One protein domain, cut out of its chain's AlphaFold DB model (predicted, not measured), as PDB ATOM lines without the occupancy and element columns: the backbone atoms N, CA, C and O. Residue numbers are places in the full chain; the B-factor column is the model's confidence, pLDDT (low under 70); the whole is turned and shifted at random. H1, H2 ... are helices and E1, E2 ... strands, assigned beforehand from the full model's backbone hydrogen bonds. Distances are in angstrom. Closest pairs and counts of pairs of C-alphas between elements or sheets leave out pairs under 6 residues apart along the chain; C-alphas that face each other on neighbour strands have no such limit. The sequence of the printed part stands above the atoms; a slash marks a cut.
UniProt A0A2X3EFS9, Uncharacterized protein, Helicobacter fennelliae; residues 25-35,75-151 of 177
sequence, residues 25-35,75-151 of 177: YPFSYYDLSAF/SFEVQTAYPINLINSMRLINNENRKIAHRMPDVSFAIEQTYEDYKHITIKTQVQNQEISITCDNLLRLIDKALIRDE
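What this domain is: This is residues 25 to 35 and 75 to 151 of the 177 residues of an uncharacterized protein of Helicobacter fennelliae (UniProt A0A2X3EFS9). A four-stranded sheet forms one end of the domain, and two helices, H1 and H2, make a V-shaped hairpin that reaches away from it, with the open side of the V toward the sheet. The short helix H3 bridges the V, touching H1 and H2. The printed part has 88 residues with four named strands and three named helices, in the order E1, E2, H1, H2, E3, E4, H3; the sheet is mixed, with the order E1, E2, E3, E4, and the class is mixed, helices and strands. The whole is compact, with a radius of gyration of the C-alphas of 13.7 A and spans of 43 by 29 by 19 A.

Where its parts are: In the sheet, E1 is residues 28 to 31, 10.1 A long, beginning at C-alpha 28 (-21.103, 13.654, 32.586). E2 is residues 76 to 80, 13.3 A, E3 is residues 121 to 127, 19.0 A, and E4 is residues 130 to 135, 16.5 A. The longest helix, H1, is residues 83 to 101 and spans 26.5 A, ending at C-alpha 101 (-42.427, 0.036, 18.396). H2 is residues 107 to 116, 14.4 A. H3 is residues 136 to 144, 12.1 A, ending at C-alpha 144 (-30.311, -5.160, 15.508).

How they stand to each other: E1 and E4 are the edge strands. E1 and E2 are parallel at 4 degrees, with N 30 and O 77 2.8 A apart. E2 and E3 are parallel at 20 degrees, with N 122 and O 76 2.8 A apart. E3 and E4 form an antiparallel hairpin at 159 degrees, with N 123 and O 134 2.8 A apart. E2, H1, H2 and E3 make a strand-helix-strand unit, two parallel neighbour strands joined through helices, with a right-handed crossover. H1 only grazes the sheet, with its residues 83 to 86; its closest C-alphas to E3 are those of Pro 83 and Thr 125, 6.2 A apart. H3 only grazes the sheet too, with residues 136 to 139; the closest C-alphas to E3 are those of Ile 121 and Cys 136, 5.5 A apart. H2 is not on the sheet. H1 and H2 form a helical hairpin at a steep tilt of 42 degrees, opposite ways; H1 touches H2 with residues 97 to 101 alone, closest at the C-alphas of Ala 101 and Val 107, 4.9 A. H1 touches H3 with residues 87 to 94 alone, about perpendicular at 79 degrees, closest at the C-alphas of Met 90 and Leu 140, 6.2 A. H2 and H3 touch at 38 degrees, only just a steep tilt, opposite ways, closest at the C-alphas of Tyr 115 and Asp 137, 4.8 A. In H1, H2 and H3 every O i to N i+4 pair is within hydrogen-bond range.

The domain as a whole: The two farthest C-alphas, of Pro 105 and Asn 129, are 44.5 A apart. Residues 36 to 74 are not printed, and C-alphas 35 and 75 are 22.2 A apart across that cut, in the link from E1 to E2. The links printed whole are tight. The mean pLDDT of the printed part is 82.2; residues 25 to 30, 33 to 35 and 75 are under 70.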
ATOM      1  N   TYR A  25     -15.506  17.018  25.636       36.66
ATOM      2  CA  TYR A  25     -15.746  16.580  27.015       36.66
ATOM      3  C   TYR A  25     -17.239  16.254  27.177       36.66
ATOM      4  O   TYR A  25     -18.061  17.161  27.010       36.66
ATOM      5  N   PRO A  26     -17.623  15.006  27.493       49.09
ATOM      6  CA  PRO A  26     -18.990  14.705  27.895       49.09
ATOM      7  C   PRO A  26     -19.302  15.486  29.180       49.09
ATOM      8  O   PRO A  26     -18.470  15.570  30.084       49.09
ATOM      9  N   PHE A  27     -20.496  16.077  29.269       52.97
ATOM     10  CA  PHE A  27     -20.906  16.849  30.453       52.97
ATOM     11  C   PHE A  27     -21.040  15.959  31.698       52.97
ATOM     12  O   PHE A  27     -21.032  16.454  32.824       52.97
ATOM     13  N   SER A  28     -21.150  14.641  31.512       61.19
ATOM     14  CA  SER A  28     -21.103  13.654  32.586       61.19
ATOM     15  C   SER A  28     -20.421  12.371  32.106       61.19
ATOM     16  O   SER A  28     -20.727  11.848  31.033       61.19
ATOM     17  N   TYR A  29     -19.497  11.879  32.924       66.00
ATOM     18  CA  TYR A  29     -18.715  10.666  32.697       66.00
ATOM     19  C   TYR A  29     -19.077   9.635  33.766       66.00
ATOM     20  O   TYR A  29     -19.174  10.002  34.942       66.00
ATOM     21  N   TYR A  30     -19.274   8.380  33.359       69.00
ATOM     22  CA  TYR A  30     -19.630   7.236  34.203       69.00
ATOM     23  C   TYR A  30     -18.636   6.090  33.997       69.00
ATOM     24  O   TYR A  30     -18.735   5.356  33.016       69.00
ATOM     25  N   ASP A  31     -17.684   5.921  34.918       71.00
ATOM     26  CA  ASP A  31     -16.750   4.788  34.881       71.00
ATOM     27  C   ASP A  31     -17.289   3.586  35.659       71.00
ATOM     28  O   ASP A  31     -17.175   3.501  36.883       71.00
ATOM     29  N   LEU A  32     -17.864   2.631  34.933       70.00
ATOM     30  CA  LEU A  32     -18.336   1.364  35.479       70.00
ATOM     31  C   LEU A  32     -17.205   0.339  35.632       70.00
ATOM     32  O   LEU A  32     -17.442  -0.714  36.210       70.00
ATOM     33  N   SER A  33     -15.987   0.596  35.143       67.50
ATOM     34  CA  SER A  33     -14.876  -0.366  35.238       67.50
ATOM     35  C   SER A  33     -14.316  -0.521  36.656       67.50
ATOM     36  O   SER A  33     -13.731  -1.552  36.977       67.50
ATOM     37  N   ALA A  34     -14.540   0.464  37.531       65.56
ATOM     38  CA  ALA A  34     -14.105   0.439  38.929       65.56
ATOM     39  C   ALA A  34     -15.010  -0.400  39.863       65.56
ATOM     40  O   ALA A  34     -14.760  -0.490  41.078       65.56
ATOM     41  N   PHE A  35     -16.080  -0.980  39.316       63.25
ATOM     42  CA  PHE A  35     -17.089  -1.730  40.055       63.25
ATOM     43  C   PHE A  35     -17.014  -3.222  39.718       63.25
ATOM     44  O   PHE A  35     -16.823  -3.596  38.562       63.25
ATOM     45  N   SER A  75     -24.099  15.363  26.196       69.81
ATOM     46  CA  SER A  75     -23.494  14.095  25.814       69.81
ATOM     47  C   SER A  75     -22.941  13.387  27.038       69.81
ATOM     48  O   SER A  75     -22.321  14.017  27.902       69.81
ATOM     49  N   PHE A  76     -23.166  12.080  27.086       72.69
ATOM     50  CA  PHE A  76     -22.748  11.197  28.164       72.69
ATOM     51  C   PHE A  76     -21.667  10.258  27.664       72.69
ATOM     52  O   PHE A  76     -21.714   9.798  26.525       72.69
ATOM     53  N   GLU A  77     -20.725   9.933  28.536       76.38
ATOM     54  CA  GLU A  77     -19.766   8.868  28.280       76.38
ATOM     55  C   GLU A  77     -19.835   7.825  29.387       76.38
ATOM     56  O   GLU A  77     -19.794   8.156  30.572       76.38
ATOM     57  N   VAL A  78     -19.944   6.564  28.982       75.38
ATOM     58  CA  VAL A  78     -19.979   5.405  29.870       75.38
ATOM     59  C   VAL A  78     -18.787   4.524  29.546       75.38
ATOM     60  O   VAL A  78     -18.654   4.061  28.417       75.38
ATOM     61  N   GLN A  79     -17.934   4.260  30.527       78.81
ATOM     62  CA  GLN A  79     -16.826   3.321  30.396       78.81
ATOM     63  C   GLN A  79     -17.154   2.012  31.115       78.81
ATOM     64  O   GLN A  79     -17.661   2.026  32.230       78.81
ATOM     65  N   THR A  80     -16.859   0.868  30.501       76.38
ATOM     66  CA  THR A  80     -17.041  -0.455  31.114       76.38
ATOM     67  C   THR A  80     -15.871  -1.389  30.805       76.38
ATOM     68  O   THR A  80     -15.256  -1.303  29.745       76.38
ATOM     69  N   ALA A  81     -15.563  -2.293  31.737       75.81
ATOM     70  CA  ALA A  81     -14.613  -3.392  31.537       75.81
ATOM     71  C   ALA A  81     -15.299  -4.705  31.108       75.81
ATOM     72  O   ALA A  81     -14.634  -5.728  30.964       75.81
ATOM     73  N   TYR A  82     -16.623  -4.689  30.911       79.94
ATOM     74  CA  TYR A  82     -17.444  -5.884  30.696       79.94
ATOM     75  C   TYR A  82     -18.175  -5.827  29.343       79.94
ATOM     76  O   TYR A  82     -19.401  -5.670  29.298       79.94
ATOM     77  N   PRO A  83     -17.450  -5.954  28.217       82.88
ATOM     78  CA  PRO A  83     -18.012  -5.799  26.873       82.88
ATOM     79  C   PRO A  83     -19.117  -6.819  26.562       82.88
ATOM     80  O   PRO A  83     -20.107  -6.474  25.917       82.88
ATOM     81  N   ILE A  84     -19.018  -8.058  27.054       84.81
ATOM     82  CA  ILE A  84     -20.068  -9.062  26.842       84.81
ATOM     83  C   ILE A  84     -21.376  -8.726  27.579       84.81
ATOM     84  O   ILE A  84     -22.461  -8.878  27.008       84.81
ATOM     85  N   ASN A  85     -21.292  -8.216  28.814       80.38
ATOM     86  CA  ASN A  85     -22.465  -7.796  29.589       80.38
ATOM     87  C   ASN A  85     -23.131  -6.588  28.926       80.38
ATOM     88  O   ASN A  85     -24.356  -6.553  28.796       80.38
ATOM     89  N   LEU A  86     -22.326  -5.653  28.414       83.19
ATOM     90  CA  LEU A  86     -22.804  -4.538  27.604       83.19
ATOM     91  C   LEU A  86     -23.580  -5.033  26.374       83.19
ATOM     92  O   LEU A  86     -24.727  -4.638  26.184       83.19
ATOM     93  N   ILE A  87     -23.005  -5.926  25.558       86.88
ATOM     94  CA  ILE A  87     -23.674  -6.455  24.354       86.88
ATOM     95  C   ILE A  87     -25.009  -7.121  24.712       86.88
ATOM     96  O   ILE A  87     -26.011  -6.917  24.021       86.88
ATOM     97  N   ASN A  88     -25.049  -7.904  25.791       84.81
ATOM     98  CA  ASN A  88     -26.277  -8.554  26.245       84.81
ATOM     99  C   ASN A  88     -27.334  -7.542  26.708       84.81
ATOM    100  O   ASN A  88     -28.494  -7.674  26.325       84.81
ATOM    101  N   SER A  89     -26.933  -6.498  27.431       82.31
ATOM    102  CA  SER A  89     -27.829  -5.410  27.847       82.31
ATOM    103  C   SER A  89     -28.414  -4.680  26.638       82.31
ATOM    104  O   SER A  89     -29.622  -4.489  26.531       82.31
ATOM    105  N   MET A  90     -27.581  -4.368  25.646       85.56
ATOM    106  CA  MET A  90     -28.018  -3.700  24.418       85.56
ATOM    107  C   MET A  90     -28.971  -4.564  23.578       85.56
ATOM    108  O   MET A  90     -29.893  -4.046  22.947       85.56
ATOM    109  N   ARG A  91     -28.815  -5.895  23.602       87.06
ATOM    110  CA  ARG A  91     -29.793  -6.822  23.004       87.06
ATOM    111  C   ARG A  91     -31.142  -6.775  23.714       87.06
ATOM    112  O   ARG A  91     -32.168  -6.809  23.037       87.06
ATOM    113  N   LEU A  92     -31.149  -6.723  25.046       83.94
ATOM    114  CA  LEU A  92     -32.381  -6.594  25.828       83.94
ATOM    115  C   LEU A  92     -33.090  -5.281  25.489       83.94
ATOM    116  O   LEU A  92     -34.262  -5.314  25.114       83.94
ATOM    117  N   ILE A  93     -32.352  -4.167  25.468       82.94
ATOM    118  CA  ILE A  93     -32.865  -2.849  25.067       82.94
ATOM    119  C   ILE A  93     -33.473  -2.898  23.659       82.94
ATOM    120  O   ILE A  93     -34.607  -2.464  23.465       82.94
ATOM    121  N   ASN A  94     -32.781  -3.481  22.673       86.62
ATOM    122  CA  ASN A  94     -33.325  -3.642  21.318       86.62
ATOM    123  C   ASN A  94     -34.630  -4.448  21.293       86.62
ATOM    124  O   ASN A  94     -35.575  -4.080  20.589       86.62
ATOM    125  N   ASN A  95     -34.703  -5.535  22.062       87.12
ATOM    126  CA  ASN A  95     -35.909  -6.352  22.148       87.12
ATOM    127  C   ASN A  95     -37.083  -5.566  22.746       87.12
ATOM    128  O   ASN A  95     -38.192  -5.640  22.212       87.12
ATOM    129  N   GLU A  96     -36.856  -4.797  23.812       82.00
ATOM    130  CA  GLU A  96     -37.894  -3.955  24.418       82.00
ATOM    131  C   GLU A  96     -38.315  -2.808  23.495       82.00
ATOM    132  O   GLU A  96     -39.511  -2.599  23.277       82.00
ATOM    133  N   ASN A  97     -37.361  -2.136  22.850       83.44
ATOM    134  CA  ASN A  97     -37.642  -1.089  21.866       83.44
ATOM    135  C   ASN A  97     -38.507  -1.624  20.721       83.44
ATOM    136  O   ASN A  97     -39.502  -0.997  20.355       83.44
ATOM    137  N   ARG A  98     -38.218  -2.829  20.210       84.44
ATOM    138  CA  ARG A  98     -39.067  -3.492  19.209       84.44
ATOM    139  C   ARG A  98     -40.458  -3.808  19.742       84.44
ATOM    140  O   ARG A  98     -41.438  -3.544  19.050       84.44
ATOM    141  N   LYS A  99     -40.581  -4.346  20.960       86.38
ATOM    142  CA  LYS A  99     -41.894  -4.620  21.575       86.38
ATOM    143  C   LYS A  99     -42.745  -3.356  21.683       86.38
ATOM    144  O   LYS A  99     -43.951  -3.427  21.447       86.38
ATOM    145  N   ILE A 100     -42.136  -2.222  22.030       83.19
ATOM    146  CA  ILE A 100     -42.811  -0.921  22.104       83.19
ATOM    147  C   ILE A 100     -43.170  -0.429  20.699       83.19
ATOM    148  O   ILE A 100     -44.330  -0.108  20.448       83.19
ATOM    149  N   ALA A 101     -42.220  -0.433  19.763       86.31
ATOM    150  CA  ALA A 101     -42.427   0.036  18.396       86.31
ATOM    151  C   ALA A 101     -43.500  -0.763  17.644       86.31
ATOM    152  O   ALA A 101     -44.285  -0.180  16.906       86.31
ATOM    153  N   HIS A 102     -43.617  -2.073  17.883       87.94
ATOM    154  CA  HIS A 102     -44.678  -2.910  17.310       87.94
ATOM    155  C   HIS A 102     -46.096  -2.518  17.750       87.94
ATOM    156  O   HIS A 102     -47.066  -2.968  17.142       87.94
ATOM    157  N   ARG A 103     -46.235  -1.695  18.795       87.12
ATOM    158  CA  ARG A 103     -47.521  -1.128  19.228       87.12
ATOM    159  C   ARG A 103     -47.833   0.205  18.544       87.12
ATOM    160  O   ARG A 103     -48.941   0.709  18.710       87.12
ATOM    161  N   MET A 104     -46.883   0.775  17.801       87.31
ATOM    162  CA  MET A 104     -47.035   2.043  17.091       87.31
ATOM    163  C   MET A 104     -47.523   1.820  15.647       87.31
ATOM    164  O   MET A 104     -47.230   0.780  15.056       87.31
ATOM    165  N   PRO A 105     -48.241   2.791  15.046       86.81
ATOM    166  CA  PRO A 105     -48.712   2.691  13.661       86.81
ATOM    167  C   PRO A 105     -47.586   2.574  12.624       86.81
ATOM    168  O   PRO A 105     -47.740   1.866  11.632       86.81
ATOM    169  N   ASP A 106     -46.462   3.255  12.862       91.69
ATOM    170  CA  ASP A 106     -45.252   3.169  12.044       91.69
ATOM    171  C   ASP A 106     -44.111   2.592  12.886       91.69
ATOM    172  O   ASP A 106     -43.453   3.289  13.663       91.69
ATOM    173  N   VAL A 107     -43.915   1.281  12.750       88.75
ATOM    174  CA  VAL A 107     -42.911   0.523  13.506       88.75
ATOM    175  C   VAL A 107     -41.499   0.978  13.151       88.75
ATOM    176  O   VAL A 107     -40.664   1.125  14.038       88.75
ATOM    177  N   SER A 108     -41.228   1.216  11.865       88.00
ATOM    178  CA  SER A 108     -39.897   1.599  11.393       88.00
ATOM    179  C   SER A 108     -39.512   2.970  11.931       88.00
ATOM    180  O   SER A 108     -38.418   3.127  12.468       88.00
ATOM    181  N   PHE A 109     -40.426   3.940  11.854       90.50
ATOM    182  CA  PHE A 109     -40.208   5.263  12.431       90.50
ATOM    183  C   PHE A 109     -40.007   5.194  13.950       90.50
ATOM    184  O   PHE A 109     -39.085   5.813  14.471       90.50
ATOM    185  N   ALA A 110     -40.817   4.406  14.663       85.12
ATOM    186  CA  ALA A 110     -40.695   4.268  16.112       85.12
ATOM    187  C   ALA A 110     -39.358   3.635  16.543       85.12
ATOM    188  O   ALA A 110     -38.758   4.086  17.519       85.12
ATOM    189  N   ILE A 111     -38.866   2.627  15.814       85.50
ATOM    190  CA  ILE A 111     -37.543   2.033  16.058       85.50
ATOM    191  C   ILE A 111     -36.441   3.072  15.832       85.50
ATOM    192  O   ILE A 111     -35.584   3.251  16.694       85.50
ATOM    193  N   GLU A 112     -36.478   3.776  14.699       87.31
ATOM    194  CA  GLU A 112     -35.471   4.782  14.349       87.31
ATOM    195  C   GLU A 112     -35.429   5.933  15.352       87.31
ATOM    196  O   GLU A 112     -34.350   6.310  15.803       87.31
ATOM    197  N   GLN A 113     -36.594   6.431  15.765       83.81
ATOM    198  CA  GLN A 113     -36.687   7.458  16.794       83.81
ATOM    199  C   GLN A 113     -36.072   6.977  18.109       83.81
ATOM    200  O   GLN A 113     -35.301   7.697  18.729       83.81
ATOM    201  N   THR A 114     -36.333   5.723  18.485       81.62
ATOM    202  CA  THR A 114     -35.760   5.165  19.709       81.62
ATOM    203  C   THR A 114     -34.234   5.086  19.641       81.62
ATOM    204  O   THR A 114     -33.583   5.282  20.656       81.62
ATOM    205  N   TYR A 115     -33.635   4.818  18.475       86.44
ATOM    206  CA  TYR A 115     -32.175   4.871  18.323       86.44
ATOM    207  C   TYR A 115     -31.634   6.300  18.411       86.44
ATOM    208  O   TYR A 115     -30.608   6.516  19.053       86.44
ATOM    209  N   GLU A 116     -32.319   7.274  17.810       83.62
ATOM    210  CA  GLU A 116     -31.947   8.690  17.911       83.62
ATOM    211  C   GLU A 116     -31.931   9.188  19.360       83.62
ATOM    212  O   GLU A 116     -31.054   9.979  19.710       83.62
ATOM    213  N   ASP A 117     -32.819   8.671  20.212       77.81
ATOM    214  CA  ASP A 117     -32.877   8.992  21.643       77.81
ATOM    215  C   ASP A 117     -31.636   8.514  22.431       77.81
ATOM    216  O   ASP A 117     -31.517   8.826  23.615       77.81
ATOM    217  N   TYR A 118     -30.723   7.750  21.813       79.81
ATOM    218  CA  TYR A 118     -29.480   7.247  22.416       79.81
ATOM    219  C   TYR A 118     -28.198   7.820  21.791       79.81
ATOM    220  O   TYR A 118     -27.093   7.496  22.234       79.81
ATOM    221  N   LYS A 119     -28.300   8.670  20.763       81.75
ATOM    222  CA  LYS A 119     -27.134   9.140  19.983       81.75
ATOM    223  C   LYS A 119     -26.125   9.965  20.776       81.75
ATOM    224  O   LYS A 119     -24.975  10.103  20.372       81.75
ATOM    225  N   HIS A 120     -26.559  10.548  21.887       75.19
ATOM    226  CA  HIS A 120     -25.746  11.397  22.751       75.19
ATOM    227  C   HIS A 120     -24.943  10.604  23.786       75.19
ATOM    228  O   HIS A 120     -24.188  11.206  24.546       75.19
ATOM    229  N   ILE A 121     -25.085   9.278  23.819       79.31
ATOM    230  CA  ILE A 121     -24.375   8.418  24.759       79.31
ATOM    231  C   ILE A 121     -23.255   7.685  24.027       79.31
ATOM    232  O   ILE A 121     -23.494   6.884  23.123       79.31
ATOM    233  N   THR A 122     -22.023   7.944  24.437       83.69
ATOM    234  CA  THR A 122     -20.828   7.248  23.967       83.69
ATOM    235  C   THR A 122     -20.439   6.175  24.968       83.69
ATOM    236  O   THR A 122     -20.414   6.409  26.174       83.69
ATOM    237  N   ILE A 123     -20.117   4.986  24.471       83.94
ATOM    238  CA  ILE A 123     -19.670   3.865  25.287       83.94
ATOM    239  C   ILE A 123     -18.210   3.584  24.965       83.94
ATOM    240  O   ILE A 123     -17.859   3.382  23.800       83.94
ATOM    241  N   LYS A 124     -17.380   3.534  26.005       85.38
ATOM    242  CA  LYS A 124     -15.989   3.099  25.953       85.38
ATOM    243  C   LYS A 124     -15.839   1.741  26.621       85.38
ATOM    244  O   LYS A 124     -16.325   1.515  27.726       85.38
ATOM    245  N   THR A 125     -15.149   0.824  25.964       85.75
ATOM    246  CA  THR A 125     -14.827  -0.485  26.536       85.75
ATOM    247  C   THR A 125     -13.477  -0.962  26.043       85.75
ATOM    248  O   THR A 125     -13.018  -0.563  24.977       85.75
ATOM    249  N   GLN A 126     -12.844  -1.844  26.807       83.81
ATOM    250  CA  GLN A 126     -11.622  -2.523  26.392       83.81
ATOM    251  C   GLN A 126     -11.964  -3.928  25.894       83.81
ATOM    252  O   GLN A 126     -12.635  -4.687  26.592       83.81
ATOM    253  N   VAL A 127     -11.501  -4.279  24.697       85.94
ATOM    254  CA  VAL A 127     -11.582  -5.636  24.138       85.94
ATOM    255  C   VAL A 127     -10.197  -6.006  23.632       85.94
ATOM    256  O   VAL A 127      -9.625  -5.284  22.826       85.94
ATOM    257  N   GLN A 128      -9.637  -7.122  24.107       86.12
ATOM    258  CA  GLN A 128      -8.313  -7.606  23.678       86.12
ATOM    259  C   GLN A 128      -7.202  -6.529  23.743       86.12
ATOM    260  O   GLN A 128      -6.355  -6.439  22.856       86.12
ATOM    261  N   ASN A 129      -7.196  -5.718  24.810       82.31
ATOM    262  CA  ASN A 129      -6.288  -4.575  25.022       82.31
ATOM    263  C   ASN A 129      -6.427  -3.428  24.003       82.31
ATOM    264  O   ASN A 129      -5.520  -2.603  23.884       82.31
ATOM    265  N   GLN A 130      -7.532  -3.380  23.261       83.31
ATOM    266  CA  GLN A 130      -7.881  -2.256  22.405       83.31
ATOM    267  C   GLN A 130      -9.054  -1.485  22.999       83.31
ATOM    268  O   GLN A 130     -10.074  -2.070  23.377       83.31
ATOM    269  N   GLU A 131      -8.913  -0.160  23.042       86.75
ATOM    270  CA  GLU A 131     -10.016   0.724  23.391       86.75
ATOM    271  C   GLU A 131     -10.990   0.816  22.220       86.75
ATOM    272  O   GLU A 131     -10.627   1.206  21.109       86.75
ATOM    273  N   ILE A 132     -12.245   0.488  22.491       87.75
ATOM    274  CA  ILE A 132     -13.360   0.660  21.575       87.75
ATOM    275  C   ILE A 132     -14.212   1.806  22.101       87.75
ATOM    276  O   ILE A 132     -14.642   1.782  23.253       87.75
ATOM    277  N   SER A 133     -14.496   2.773  21.231       87.44
ATOM    278  CA  SER A 133     -15.462   3.843  21.473       87.44
ATOM    279  C   SER A 133     -16.568   3.762  20.425       87.44
ATOM    280  O   SER A 133     -16.289   3.768  19.224       87.44
ATOM    281  N   ILE A 134     -17.820   3.643  20.864       87.81
ATOM    282  CA  ILE A 134     -18.987   3.529  19.984       87.81
ATOM    283  C   ILE A 134     -20.175   4.284  20.576       87.81
ATOM    284  O   ILE A 134     -20.428   4.225  21.777       87.81
ATOM    285  N   THR A 135     -20.920   5.008  19.742       86.44
ATOM    286  CA  THR A 135     -22.171   5.631  20.186       86.44
ATOM    287  C   THR A 135     -23.254   4.572  20.381       86.44
ATOM    288  O   THR A 135     -23.319   3.568  19.666       86.44
ATOM    289  N   CYS A 136     -24.098   4.781  21.383       86.12
ATOM    290  CA  CYS A 136     -25.115   3.831  21.807       86.12
ATOM    291  C   CYS A 136     -26.120   3.541  20.677       86.12
ATOM    292  O   CYS A 136     -26.433   2.378  20.424       86.12
ATOM    293  N   ASP A 137     -26.520   4.555  19.902       87.75
ATOM    294  CA  ASP A 137     -27.367   4.393  18.712       87.75
ATOM    295  C   ASP A 137     -26.739   3.460  17.657       87.75
ATOM    296  O   ASP A 137     -27.394   2.541  17.159       87.75
ATOM    297  N   ASN A 138     -25.449   3.629  17.353       90.12
ATOM    298  CA  ASN A 138     -24.727   2.773  16.414       90.12
ATOM    299  C   ASN A 138     -24.625   1.341  16.936       90.12
ATOM    300  O   ASN A 138     -24.846   0.395  16.178       90.12
ATOM    301  N   LEU A 139     -24.340   1.170  18.228       90.44
ATOM    302  CA  LEU A 139     -24.288  -0.149  18.850       90.44
ATOM    303  C   LEU A 139     -25.647  -0.863  18.761       90.44
ATOM    304  O   LEU A 139     -25.696  -2.015  18.325       90.44
ATOM    305  N   LEU A 140     -26.753  -0.177  19.075       90.06
ATOM    306  CA  LEU A 140     -28.111  -0.720  18.938       90.06
ATOM    307  C   LEU A 140     -28.406  -1.125  17.492       90.06
ATOM    308  O   LEU A 140     -28.816  -2.261  17.247       90.06
ATOM    309  N   ARG A 141     -28.121  -0.253  16.519       92.50
ATOM    310  CA  ARG A 141     -28.334  -0.523  15.086       92.50
ATOM    311  C   ARG A 141     -27.544  -1.736  14.596       92.50
ATOM    312  O   ARG A 141     -28.061  -2.539  13.817       92.50
ATOM    313  N   LEU A 142     -26.286  -1.874  15.010       93.56
ATOM    314  CA  LEU A 142     -25.423  -2.981  14.592       93.56
ATOM    315  C   LEU A 142     -25.834  -4.307  15.240       93.56
ATOM    316  O   LEU A 142     -25.811  -5.343  14.572       93.56
ATOM    317  N   ILE A 143     -26.265  -4.285  16.502       91.81
ATOM    318  CA  ILE A 143     -26.843  -5.456  17.172       91.81
ATOM    319  C   ILE A 143     -28.163  -5.859  16.508       91.81
ATOM    320  O   ILE A 143     -28.376  -7.045  16.260       91.81
ATOM    321  N   ASP A 144     -29.022  -4.899  16.160       89.00
ATOM    322  CA  ASP A 144     -30.311  -5.160  15.508       89.00
ATOM    323  C   ASP A 144     -30.139  -5.812  14.127       89.00
ATOM    324  O   ASP A 144     -30.880  -6.718  13.744       89.00
ATOM    325  N   LYS A 145     -29.079  -5.421  13.409       91.00
ATOM    326  CA  LYS A 145     -28.644  -6.040  12.145       91.00
ATOM    327  C   LYS A 145     -27.871  -7.351  12.335       91.00
ATOM    328  O   LYS A 145     -27.399  -7.923  11.353       91.00
ATOM    329  N   ALA A 146     -27.721  -7.824  13.572       91.50
ATOM    330  CA  ALA A 146     -26.942  -9.003  13.944       91.50
ATOM    331  C   ALA A 146     -25.476  -8.966  13.465       91.50
ATOM    332  O   ALA A 146     -24.891 -10.022  13.203       91.50
ATOM    333  N   LEU A 147     -24.897  -7.764  13.351       93.25
ATOM    334  CA  LEU A 147     -23.498  -7.527  12.982       93.25
ATOM    335  C   LEU A 147     -22.563  -7.554  14.195       93.25
ATOM    336  O   LEU A 147     -21.393  -7.874  14.034       93.25
ATOM    337  N   ILE A 148     -23.080  -7.265  15.394       93.38
ATOM    338  CA  ILE A 148     -22.372  -7.428  16.671       93.38
ATOM    339  C   ILE A 148     -23.085  -8.506  17.481       93.38
ATOM    340  O   ILE A 148     -24.292  -8.427  17.731       93.38
ATOM    341  N   ARG A 149     -22.342  -9.541  17.875       92.44
ATOM    342  CA  ARG A 149     -22.856 -10.698  18.619       92.44
ATOM    343  C   ARG A 149     -22.017 -11.078  19.836       92.44
ATOM    344  O   ARG A 149     -22.524 -11.759  20.727       92.44
ATOM    345  N   ASP A 150     -20.770 -10.658  19.849       91.75
ATOM    346  CA  ASP A 150     -19.739 -11.015  20.809       91.75
ATOM    347  C   ASP A 150     -18.637  -9.949  20.751       91.75
ATOM    348  O   ASP A 150     -18.720  -8.978  19.993       91.75
ATOM    349  N   GLU A 151     -17.615 -10.115  21.580       91.50
ATOM    350  CA  GLU A 151     -16.496  -9.179  21.674       91.50
ATOM    351  C   GLU A 151     -15.691  -9.096  20.369       91.50
ATOM    352  O   GLU A 151     -15.249  -8.014  19.989       91.50
TER     353      GLU A 151